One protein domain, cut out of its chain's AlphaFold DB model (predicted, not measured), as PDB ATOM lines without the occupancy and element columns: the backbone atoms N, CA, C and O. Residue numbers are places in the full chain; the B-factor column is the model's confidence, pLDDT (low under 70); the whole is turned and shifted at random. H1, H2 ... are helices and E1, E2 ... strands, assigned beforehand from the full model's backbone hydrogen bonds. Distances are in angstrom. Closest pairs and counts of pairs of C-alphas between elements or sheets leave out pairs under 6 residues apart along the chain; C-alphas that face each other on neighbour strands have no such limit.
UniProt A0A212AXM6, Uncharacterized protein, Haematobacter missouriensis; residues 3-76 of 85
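AT A GLANCE: This is residues 3 to 76 of the 85 residues of an uncharacterized protein of Haematobacter missouriensis (UniProt A0A212AXM6). One long helix, H1, reaches as an arm out of a small body, in which a two-strand hairpin, E1 and E2, and three short helices, H2, H3 and H4, gather near the far end of H1. Residues 3 to 11 of H1 stick out, while its residues 16 to 20 pack on H2. The printed part has 74 residues, mostly helix by class, in the order H1 E1 E2 H2 H3 H4; the sheet, E1 - E2, is antiparallel. The whole is only just compact, close to loose, with a radius of gyration of the C-alphas of 13.1 A, and flat, spanning 40 by 34 by 18 A.

HOW THE PARTS SIT: Start with H1, residues 3 to 22, which touches H2, residues 44 to 52, with residues 16 to 20 alone. Their closest C-alphas, of Leu 16 and His 46, are 6.3 A apart, and their lines are about perpendicular at 77 degrees. Next find the hairpin of E1, residues 26 to 28, and E2, residues 33 to 37, where N 26 and O 35 are within hydrogen-bond range at 2.9 A. Residues 35 to 37 of E2 also pair antiparallel with residues 40 to 41. H3, residues 54 to 57, is close to H2 but not clearly touching, with C-alphas of Val 50 and Leu 56 closest at 6.0 A. H4, residues 62 to 67, is close to H3 but not clearly touching, with C-alphas of Ala 57 and Arg 65 closest at 7.1 A; H1 and H4 are apart. In H1, H2 and H4 every O i to N i+4 pair is within hydrogen-bond range; H3 is too short for one.

IN THESE COORDINATES: Find C-alpha 3 at (54.327, 83.606, -14.838); from there H1 runs 28.7 A to C-alpha 22. E1 measures 6.4 A, E2 11.3 A, H2 12.5 A and H3 5.7 A. H4 runs 8.7 A and ends at C-alpha 67, (40.416, 77.153, 17.756).

THE WHOLE: The C-alphas of Arg 4 and Ser 76, the two farthest apart, are 41.0 A apart. The printed part has no cut and no long link. Look to residue 76 for the one pLDDT under 70.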
ATOM      1  N   ILE A   3      54.512  82.211 -15.261       81.25
ATOM      2  CA  ILE A   3      54.327  83.606 -14.838       81.25
ATOM      3  C   ILE A   3      52.854  83.920 -14.517       81.25
ATOM      4  O   ILE A   3      52.576  84.518 -13.487       81.25
ATOM      5  N   ARG A   4      51.900  83.453 -15.341       78.62
ATOM      6  CA  ARG A   4      50.455  83.656 -15.098       78.62
ATOM      7  C   ARG A   4      49.979  83.009 -13.791       78.62
ATOM      8  O   ARG A   4      49.341  83.671 -12.991       78.62
ATOM      9  N   ARG A   5      50.378  81.759 -13.526       80.81
ATOM     10  CA  ARG A   5      49.999  81.046 -12.293       80.81
ATOM     11  C   ARG A   5      50.556  81.711 -11.032       80.81
ATOM     12  O   ARG A   5      49.880  81.747 -10.010       80.81
ATOM     13  N   LEU A   6      51.786  82.228 -11.100       85.94
ATOM     14  CA  LEU A   6      52.392  82.971  -9.991       85.94
ATOM     15  C   LEU A   6      51.666  84.296  -9.740       85.94
ATOM     16  O   LEU A   6      51.416  84.641  -8.588       85.94
ATOM     17  N   TYR A   7      51.287  85.000 -10.808       89.31
ATOM     18  CA  TYR A   7      50.527  86.242 -10.712       89.31
ATOM     19  C   TYR A   7      49.143  86.029 -10.081       89.31
ATOM     20  O   TYR A   7      48.784  86.744  -9.150       89.31
ATOM     21  N   ASP A   8      48.405  85.006 -10.512       88.75
ATOM     22  CA  ASP A   8      47.072  84.706  -9.970       88.75
ATOM     23  C   ASP A   8      47.136  84.324  -8.482       88.75
ATOM     24  O   ASP A   8      46.318  84.768  -7.670       88.75
ATOM     25  N   ARG A   9      48.160  83.551  -8.092       88.31
ATOM     26  CA  ARG A   9      48.406  83.206  -6.685       88.31
ATOM     27  C   ARG A   9      48.708  84.448  -5.845       88.31
ATOM     28  O   ARG A   9      48.196  84.570  -4.737       88.31
ATOM     29  N   TRP A  10      49.507  85.371  -6.377       90.75
ATOM     30  CA  TRP A  10      49.824  86.635  -5.713       90.75
ATOM     31  C   TRP A  10      48.584  87.516  -5.522       90.75
ATOM     32  O   TRP A  10      48.334  87.987  -4.416       90.75
ATOM     33  N   GLN A  11      47.765  87.681  -6.563       93.38
ATOM     34  CA  GLN A  11      46.511  88.441  -6.481       93.38
ATOM     35  C   GLN A  11      45.548  87.845  -5.451       93.38
ATOM     36  O   GLN A  11      44.950  88.575  -4.661       93.38
ATOM     37  N   THR A  12      45.444  86.514  -5.413       91.81
ATOM     38  CA  THR A  12      44.627  85.811  -4.418       91.81
ATOM     39  C   THR A  12      45.129  86.086  -3.003       91.81
ATOM     40  O   THR A  12      44.344  86.451  -2.137       91.81
ATOM     41  N   HIS A  13      46.440  85.989  -2.770       91.75
ATOM     42  CA  HIS A  13      47.027  86.269  -1.459       91.75
ATOM     43  C   HIS A  13      46.772  87.712  -0.998       91.75
ATOM     44  O   HIS A  13      46.375  87.927   0.144       91.75
ATOM     45  N   LEU A  14      46.932  88.697  -1.891       93.31
ATOM     46  CA  LEU A  14      46.633  90.099  -1.583       93.31
ATOM     47  C   LEU A  14      45.156  90.325  -1.246       93.31
ATOM     48  O   LEU A  14      44.841  91.113  -0.356       93.31
ATOM     49  N   ARG A  15      44.249  89.634  -1.942       92.81
ATOM     50  CA  ARG A  15      42.818  89.697  -1.647       92.81
ATOM     51  C   ARG A  15      42.515  89.163  -0.244       92.81
ATOM     52  O   ARG A  15      41.855  89.865   0.513       92.81
ATOM     53  N   LEU A  16      43.032  87.985   0.106       92.94
ATOM     54  CA  LEU A  16      42.833  87.376   1.429       92.94
ATOM     55  C   LEU A  16      43.429  88.239   2.553       92.94
ATOM     56  O   LEU A  16      42.819  88.405   3.603       92.94
ATOM     57  N   LEU A  17      44.604  88.839   2.323       92.31
ATOM     58  CA  LEU A  17      45.197  89.799   3.260       92.31
ATOM     59  C   LEU A  17      44.275  90.993   3.498       92.31
ATOM     60  O   LEU A  17      44.028  91.358   4.641       92.31
ATOM     61  N   ARG A  18      43.722  91.569   2.429       91.25
ATOM     62  CA  ARG A  18      42.790  92.690   2.542       91.25
ATOM     63  C   ARG A  18      41.508  92.293   3.277       91.25
ATOM     64  O   ARG A  18      40.999  93.085   4.067       91.25
ATOM     65  N   GLU A  19      40.991  91.092   3.024       91.62
ATOM     66  CA  GLU A  19      39.835  90.533   3.738       91.62
ATOM     67  C   GLU A  19      40.136  90.365   5.238       91.62
ATOM     68  O   GLU A  19      39.275  90.673   6.050       91.62
ATOM     69  N   LEU A  20      41.360  89.998   5.630       91.31
ATOM     70  CA  LEU A  20      41.776  89.938   7.041       91.31
ATOM     71  C   LEU A  20      41.985  91.313   7.683       91.31
ATOM     72  O   LEU A  20      41.624  91.511   8.837       91.31
ATOM     73  N   GLU A  21      42.578  92.259   6.956       89.88
ATOM     74  CA  GLU A  21      42.870  93.605   7.468       89.88
ATOM     75  C   GLU A  21      41.606  94.452   7.643       89.88
ATOM     76  O   GLU A  21      41.527  95.277   8.551       89.88
ATOM     77  N   THR A  22      40.626  94.268   6.757       88.25
ATOM     78  CA  THR A  22      39.357  95.015   6.786       88.25
ATOM     79  C   THR A  22      38.208  94.229   7.403       88.25
ATOM     80  O   THR A  22      37.202  94.824   7.792       88.25
ATOM     81  N   GLY A  23      38.350  92.908   7.484       83.31
ATOM     82  CA  GLY A  23      37.332  92.015   7.993       83.31
ATOM     83  C   GLY A  23      37.141  92.149   9.493       83.31
ATOM     84  O   GLY A  23      38.088  92.244  10.276       83.31
ATOM     85  N   LYS A  24      35.879  92.118   9.900       84.38
ATOM     86  CA  LYS A  24      35.466  91.993  11.285       84.38
ATOM     87  C   LYS A  24      34.800  90.640  11.468       84.38
ATOM     88  O   LYS A  24      33.894  90.289  10.722       84.38
ATOM     89  N   ILE A  25      35.232  89.912  12.494       86.50
ATOM     90  CA  ILE A  25      34.621  88.634  12.852       86.50
ATOM     91  C   ILE A  25      33.127  88.834  13.111       86.50
ATOM     92  O   ILE A  25      32.732  89.564  14.023       86.50
ATOM     93  N   GLU A  26      32.320  88.160  12.303       86.56
ATOM     94  CA  GLU A  26      30.867  88.147  12.362       86.56
ATOM     95  C   GLU A  26      30.359  86.712  12.263       86.56
ATOM     96  O   GLU A  26      30.981  85.847  11.652       86.56
ATOM     97  N   TYR A  27      29.220  86.454  12.889       84.69
ATOM     98  CA  TYR A  27      28.550  85.167  12.802       84.69
ATOM     99  C   TYR A  27      27.560  85.194  11.635       84.69
ATOM    100  O   TYR A  27      26.663  86.044  11.605       84.69
ATOM    101  N   ASP A  28      27.713  84.275  10.684       82.31
ATOM    102  CA  ASP A  28      26.762  84.118   9.590       82.31
ATOM    103  C   ASP A  28      25.638  83.167  10.000       82.31
ATOM    104  O   ASP A  28      25.754  81.944   9.952       82.31
ATOM    105  N   SER A  29      24.495  83.758  10.347       79.56
ATOM    106  CA  SER A  29      23.266  83.031  10.691       79.56
ATOM    107  C   SER A  29      22.759  82.061   9.614       79.56
ATOM    108  O   SER A  29      21.908  81.226   9.913       79.56
ATOM    109  N   ARG A  30      23.218  82.178   8.359       82.06
ATOM    110  CA  ARG A  30      22.782  81.300   7.264       82.06
ATOM    111  C   ARG A  30      23.568  79.998   7.198       82.06
ATOM    112  O   ARG A  30      22.986  78.989   6.809       82.06
ATOM    113  N   SER A  31      24.856  80.032   7.524       77.56
ATOM    114  CA  SER A  31      25.736  78.860   7.488       77.56
ATOM    115  C   SER A  31      26.117  78.344   8.874       77.56
ATOM    116  O   SER A  31      26.734  77.291   8.948       77.56
ATOM    117  N   ASP A  32      25.725  79.042   9.949       80.12
ATOM    118  CA  ASP A  32      26.149  78.754  11.330       80.12
ATOM    119  C   ASP A  32      27.682  78.844  11.508       80.12
ATOM    120  O   ASP A  32      28.255  78.308  12.454       80.12
ATOM    121  N   ASP A  33      28.354  79.558  10.598       83.44
ATOM    122  CA  ASP A  33      29.810  79.689  10.561       83.44
ATOM    123  C   ASP A  33      30.275  81.090  10.960       83.44
ATOM    124  O   ASP A  33      29.538  82.082  10.930       83.44
ATOM    125  N   VAL A  34      31.567  81.186  11.278       84.94
ATOM    126  CA  VAL A  34      32.232  82.466  11.504       84.94
ATOM    127  C   VAL A  34      32.812  83.009  10.202       84.94
ATOM    128  O   VAL A  34      33.519  82.327   9.462       84.94
ATOM    129  N   CYS A  35      32.529  84.276   9.945       89.12
ATOM    130  CA  CYS A  35      32.909  84.998   8.748       89.12
ATOM    131  C   CYS A  35      33.778  86.214   9.094       89.12
ATOM    132  O   CYS A  35      33.695  86.774  10.185       89.12
ATOM    133  N   LEU A  36      34.614  86.633   8.146       86.69
ATOM    134  CA  LEU A  36      35.411  87.861   8.237       86.69
ATOM    135  C   LEU A  36      34.600  89.112   7.883       86.69
ATOM    136  O   LEU A  36      35.033  90.220   8.155       86.69
ATOM    137  N   ALA A  37      33.462  88.953   7.223       84.12
ATOM    138  CA  ALA A  37      32.492  89.996   6.904       84.12
ATOM    139  C   ALA A  37      31.195  89.299   6.449       84.12
ATOM    140  O   ALA A  37      31.232  88.089   6.197       84.12
ATOM    141  N   PRO A  38      30.072  90.011   6.250       80.56
ATOM    142  CA  PRO A  38      28.854  89.403   5.721       80.56
ATOM    143  C   PRO A  38      29.112  88.628   4.418       80.56
ATOM    144  O   PRO A  38      29.462  89.213   3.392       80.56
ATOM    145  N   GLY A  39      28.943  87.303   4.460       81.12
ATOM    146  CA  GLY A  39      29.143  86.412   3.312       81.12
ATOM    147  C   GLY A  39      30.602  86.142   2.915       81.12
ATOM    148  O   GLY A  39      30.828  85.594   1.834       81.12
ATOM    149  N   ILE A  40      31.588  86.512   3.744       86.00
ATOM    150  CA  ILE A  40      33.007  86.173   3.536       86.00
ATOM    151  C   ILE A  40      33.425  85.125   4.575       86.00
ATOM    152  O   ILE A  40      33.774  85.497   5.699       86.00
ATOM    153  N   PRO A  41      33.398  83.824   4.235       87.88
ATOM    154  CA  PRO A  41      33.712  82.766   5.184       87.88
ATOM    155  C   PRO A  41      35.183  82.802   5.602       87.88
ATOM    156  O   PRO A  41      36.074  83.066   4.788       87.88
ATOM    157  N   LEU A  42      35.445  82.484   6.870       89.19
ATOM    158  CA  LEU A  42      36.804  82.271   7.349       89.19
ATOM    159  C   LEU A  42      37.310  80.905   6.858       89.19
ATOM    160  O   LEU A  42      36.882  79.862   7.337       89.19
ATOM    161  N   THR A  43      38.215  80.916   5.882       91.06
ATOM    162  CA  THR A  43      38.761  79.695   5.252       91.06
ATOM    163  C   THR A  43      40.153  79.330   5.771       91.06
ATOM    164  O   THR A  43      40.859  80.172   6.324       91.06
ATOM    165  N   ASP A  44      40.611  78.105   5.496       90.62
ATOM    166  CA  ASP A  44      41.966  77.646   5.850       90.62
ATOM    167  C   ASP A  44      43.072  78.562   5.306       90.62
ATOM    168  O   ASP A  44      44.058  78.829   5.986       90.62
ATOM    169  N   ALA A  45      42.884  79.124   4.108       91.88
ATOM    170  CA  ALA A  45      43.845  80.056   3.521       91.88
ATOM    171  C   ALA A  45      43.978  81.352   4.339       91.88
ATOM    172  O   ALA A  45      45.064  81.926   4.426       91.88
ATOM    173  N   HIS A  46      42.892  81.807   4.967       92.56
ATOM    174  CA  HIS A  46      42.947  82.920   5.908       92.56
ATOM    175  C   HIS A  46      43.689  82.524   7.184       92.56
ATOM    176  O   HIS A  46      44.527  83.288   7.662       92.56
ATOM    177  N   ILE A  47      43.429  81.319   7.702       92.00
ATOM    178  CA  ILE A  47      44.099  80.785   8.894       92.00
ATOM    179  C   ILE A  47      45.612  80.694   8.667       92.00
ATOM    180  O   ILE A  47      46.376  81.158   9.509       92.00
ATOM    181  N   GLU A  48      46.068  80.191   7.518       93.06
ATOM    182  CA  GLU A  48      47.496  80.135   7.178       93.06
ATOM    183  C   GLU A  48      48.164  81.518   7.207       93.06
ATOM    184  O   GLU A  48      49.265  81.671   7.742       93.06
ATOM    185  N   ILE A  49      47.497  82.541   6.661       92.12
ATOM    186  CA  ILE A  49      48.005  83.920   6.671       92.12
ATOM    187  C   ILE A  49      48.062  84.457   8.105       92.12
ATOM    188  O   ILE A  49      49.058  85.066   8.495       92.12
ATOM    189  N   VAL A  50      47.023  84.204   8.903       91.75
ATOM    190  CA  VAL A  50      46.947  84.612  10.313       91.75
ATOM    191  C   VAL A  50      48.018  83.921  11.158       91.75
ATOM    192  O   VAL A  50      48.634  84.569  11.996       91.75
ATOM    193  N   LEU A  51      48.320  82.646  10.912       90.31
ATOM    194  CA  LEU A  51      49.404  81.938  11.600       90.31
ATOM    195  C   LEU A  51      50.780  82.550  11.295       90.31
ATOM    196  O   LEU A  51      51.637  82.605  12.173       90.31
ATOM    197  N   GLN A  52      50.987  83.054  10.074       90.75
ATOM    198  CA  GLN A  52      52.204  83.791   9.709       90.75
ATOM    199  C   GLN A  52      52.217  85.224  10.257       90.75
ATOM    200  O   GLN A  52      53.286  85.808  10.438       90.75
ATOM    201  N   ARG A  53      51.039  85.809  10.501       89.19
ATOM    202  CA  ARG A  53      50.846  87.196  10.946       89.19
ATOM    203  C   ARG A  53      49.805  87.271  12.074       89.19
ATOM    204  O   ARG A  53      48.710  87.795  11.857       89.19
ATOM    205  N   PRO A  54      50.136  86.800  13.294       88.81
ATOM    206  CA  PRO A  54      49.154  86.646  14.375       88.81
ATOM    207  C   PRO A  54      48.445  87.940  14.788       88.81
ATOM    208  O   PRO A  54      47.324  87.897  15.290       88.81
ATOM    209  N   TYR A  55      49.079  89.094  14.550       87.69
ATOM    210  CA  TYR A  55      48.521  90.409  14.866       87.69
ATOM    211  C   TYR A  55      47.203  90.703  14.129       87.69
ATOM    212  O   TYR A  55      46.373  91.446  14.647       87.69
ATOM    213  N   LEU A  56      46.967  90.081  12.964       89.50
ATOM    214  CA  LEU A  56      45.714  90.213  12.204       89.50
ATOM    215  C   LEU A  56      44.498  89.677  12.978       89.50
ATOM    216  O   LEU A  56      43.371  90.087  12.720       89.50
ATOM    217  N   ALA A  57      44.725  88.801  13.959       89.50
ATOM    218  CA  ALA A  57      43.692  88.228  14.812       89.50
ATOM    219  C   ALA A  57      43.646  88.846  16.223       89.50
ATOM    220  O   ALA A  57      43.028  88.286  17.131       89.50
ATOM    221  N   ASN A  58      44.298  89.990  16.467       88.38
ATOM    222  CA  ASN A  58      44.317  90.641  17.789       88.38
ATOM    223  C   ASN A  58      42.941  91.087  18.282       88.38
ATOM    224  O   ASN A  58      42.672  91.025  19.478       88.38
ATOM    225  N   SER A  59      42.053  91.451  17.363       86.06
ATOM    226  CA  SER A  59      40.665  91.809  17.659       86.06
ATOM    227  C   SER A  59      39.721  90.605  17.733       86.06
ATOM    228  O   SER A  59      38.536  90.776  18.027       86.06
ATOM    229  N   TRP A  60      40.200  89.392  17.435       89.31
ATOM    230  CA  TRP A  60      39.339  88.220  17.325       89.31
ATOM    231  C   TRP A  60      38.918  87.702  18.703       89.31
ATOM    232  O   TRP A  60      39.693  87.780  19.663       89.31
ATOM    233  N   PRO A  61      37.715  87.111  18.819       88.50
ATOM    234  CA  PRO A  61      37.281  86.482  20.054       88.50
ATOM    235  C   PRO A  61      38.259  85.402  20.527       88.50
ATOM    236  O   PRO A  61      38.774  84.609  19.737       88.50
ATOM    237  N   ARG A  62      38.447  85.311  21.850       88.25
ATOM    238  CA  ARG A  62      39.359  84.344  22.486       88.25
ATOM    239  C   ARG A  62      39.146  82.904  22.015       88.25
ATOM    240  O   ARG A  62      40.116  82.204  21.747       88.25
ATOM    241  N   HIS A  63      37.894  82.451  21.952       88.06
ATOM    242  CA  HIS A  63      37.578  81.070  21.572       88.06
ATOM    243  C   HIS A  63      38.058  80.750  20.152       88.06
ATOM    244  O   HIS A  63      38.612  79.680  19.923       88.06
ATOM    245  N   LEU A  64      37.927  81.706  19.232       87.75
ATOM    246  CA  LEU A  64      38.311  81.535  17.840       87.75
ATOM    247  C   LEU A  64      39.832  81.550  17.673       87.75
ATOM    248  O   LEU A  64      40.377  80.723  16.951       87.75
ATOM    249  N   ARG A  65      40.538  82.411  18.421       90.19
ATOM    250  CA  ARG A  65      42.010  82.381  18.489       90.19
ATOM    251  C   ARG A  65      42.524  81.016  18.945       90.19
ATOM    252  O   ARG A  65      43.417  80.460  18.317       90.19
ATOM    253  N   VAL A  66      41.927  80.451  19.996       88.38
ATOM    254  CA  VAL A  66      42.292  79.114  20.491       88.38
ATOM    255  C   VAL A  66      41.987  78.034  19.451       88.38
ATOM    256  O   VAL A  66      42.812  77.150  19.238       88.38
ATOM    257  N   GLN A  67      40.839  78.119  18.775       88.88
ATOM    258  CA  GLN A  67      40.416  77.153  17.756       88.88
ATOM    259  C   GLN A  67      41.401  77.055  16.584       88.88
ATOM    260  O   GLN A  67      41.667  75.956  16.105       88.88
ATOM    261  N   ILE A  68      41.969  78.181  16.147       87.12
ATOM    262  CA  ILE A  68      42.934  78.228  15.036       87.12
ATOM    263  C   ILE A  68      44.392  78.016  15.479       87.12
ATOM    264  O   ILE A  68      45.298  78.108  14.656       87.12
ATOM    265  N   GLY A  69      44.643  77.764  16.770       87.44
ATOM    266  CA  GLY A  69      45.987  77.512  17.304       87.44
ATOM    267  C   GLY A  69      46.794  78.760  17.683       87.44
ATOM    268  O   GLY A  69      48.002  78.661  17.893       87.44
ATOM    269  N   LEU A  70      46.156  79.929  17.801       88.44
ATOM    270  CA  LEU A  70      46.787  81.131  18.348       88.44
ATOM    271  C   LEU A  70      46.673  81.198  19.882       88.44
ATOM    272  O   LEU A  70      45.731  80.659  20.473       88.44
ATOM    273  N   PRO A  71      47.578  81.939  20.550       86.12
ATOM    274  CA  PRO A  71      47.424  82.263  21.961       86.12
ATOM    275  C   PRO A  71      46.070  82.941  22.243       86.12
ATOM    276  O   PRO A  71      45.636  83.792  21.455       86.12
ATOM    277  N   PRO A  72      45.408  82.617  23.373       84.69
ATOM    278  CA  PRO A  72      44.076  83.128  23.707       84.69
ATOM    279  C   PRO A  72      44.031  84.649  23.870       84.69
ATOM    280  O   PRO A  72      42.978  85.249  23.664       84.69
ATOM    281  N   TYR A  73      45.161  85.252  24.233       83.94
ATOM    282  CA  TYR A  73      45.332  86.691  24.350       83.94
ATOM    283  C   TYR A  73      46.337  87.163  23.295       83.94
ATOM    284  O   TYR A  73      47.281  86.424  22.988       83.94
ATOM    285  N   PRO A  74      46.127  88.346  22.694       79.38
ATOM    286  CA  PRO A  74      47.163  88.974  21.890       79.38
ATOM    287  C   PRO A  74      48.417  89.195  22.749       79.38
ATOM    288  O   PRO A  74      48.274  89.450  23.947       79.38
ATOM    289  N   PRO A  75      49.624  89.056  22.173       72.44
ATOM    290  CA  PRO A  75      50.836  89.478  22.869       72.44
ATOM    291  C   PRO A  75      50.687  90.952  23.256       72.44
ATOM    292  O   PRO A  75      50.140  91.729  22.466       72.44
ATOM    293  N   SER A  76      51.113  91.319  24.466       68.69
ATOM    294  CA  SER A  76      51.164  92.736  24.833       68.69
ATOM    295  C   SER A  76      52.219  93.400  23.950       68.69
ATOM    296  O   SER A  76      53.259  92.790  23.695       68.69
TER     297      SER A  76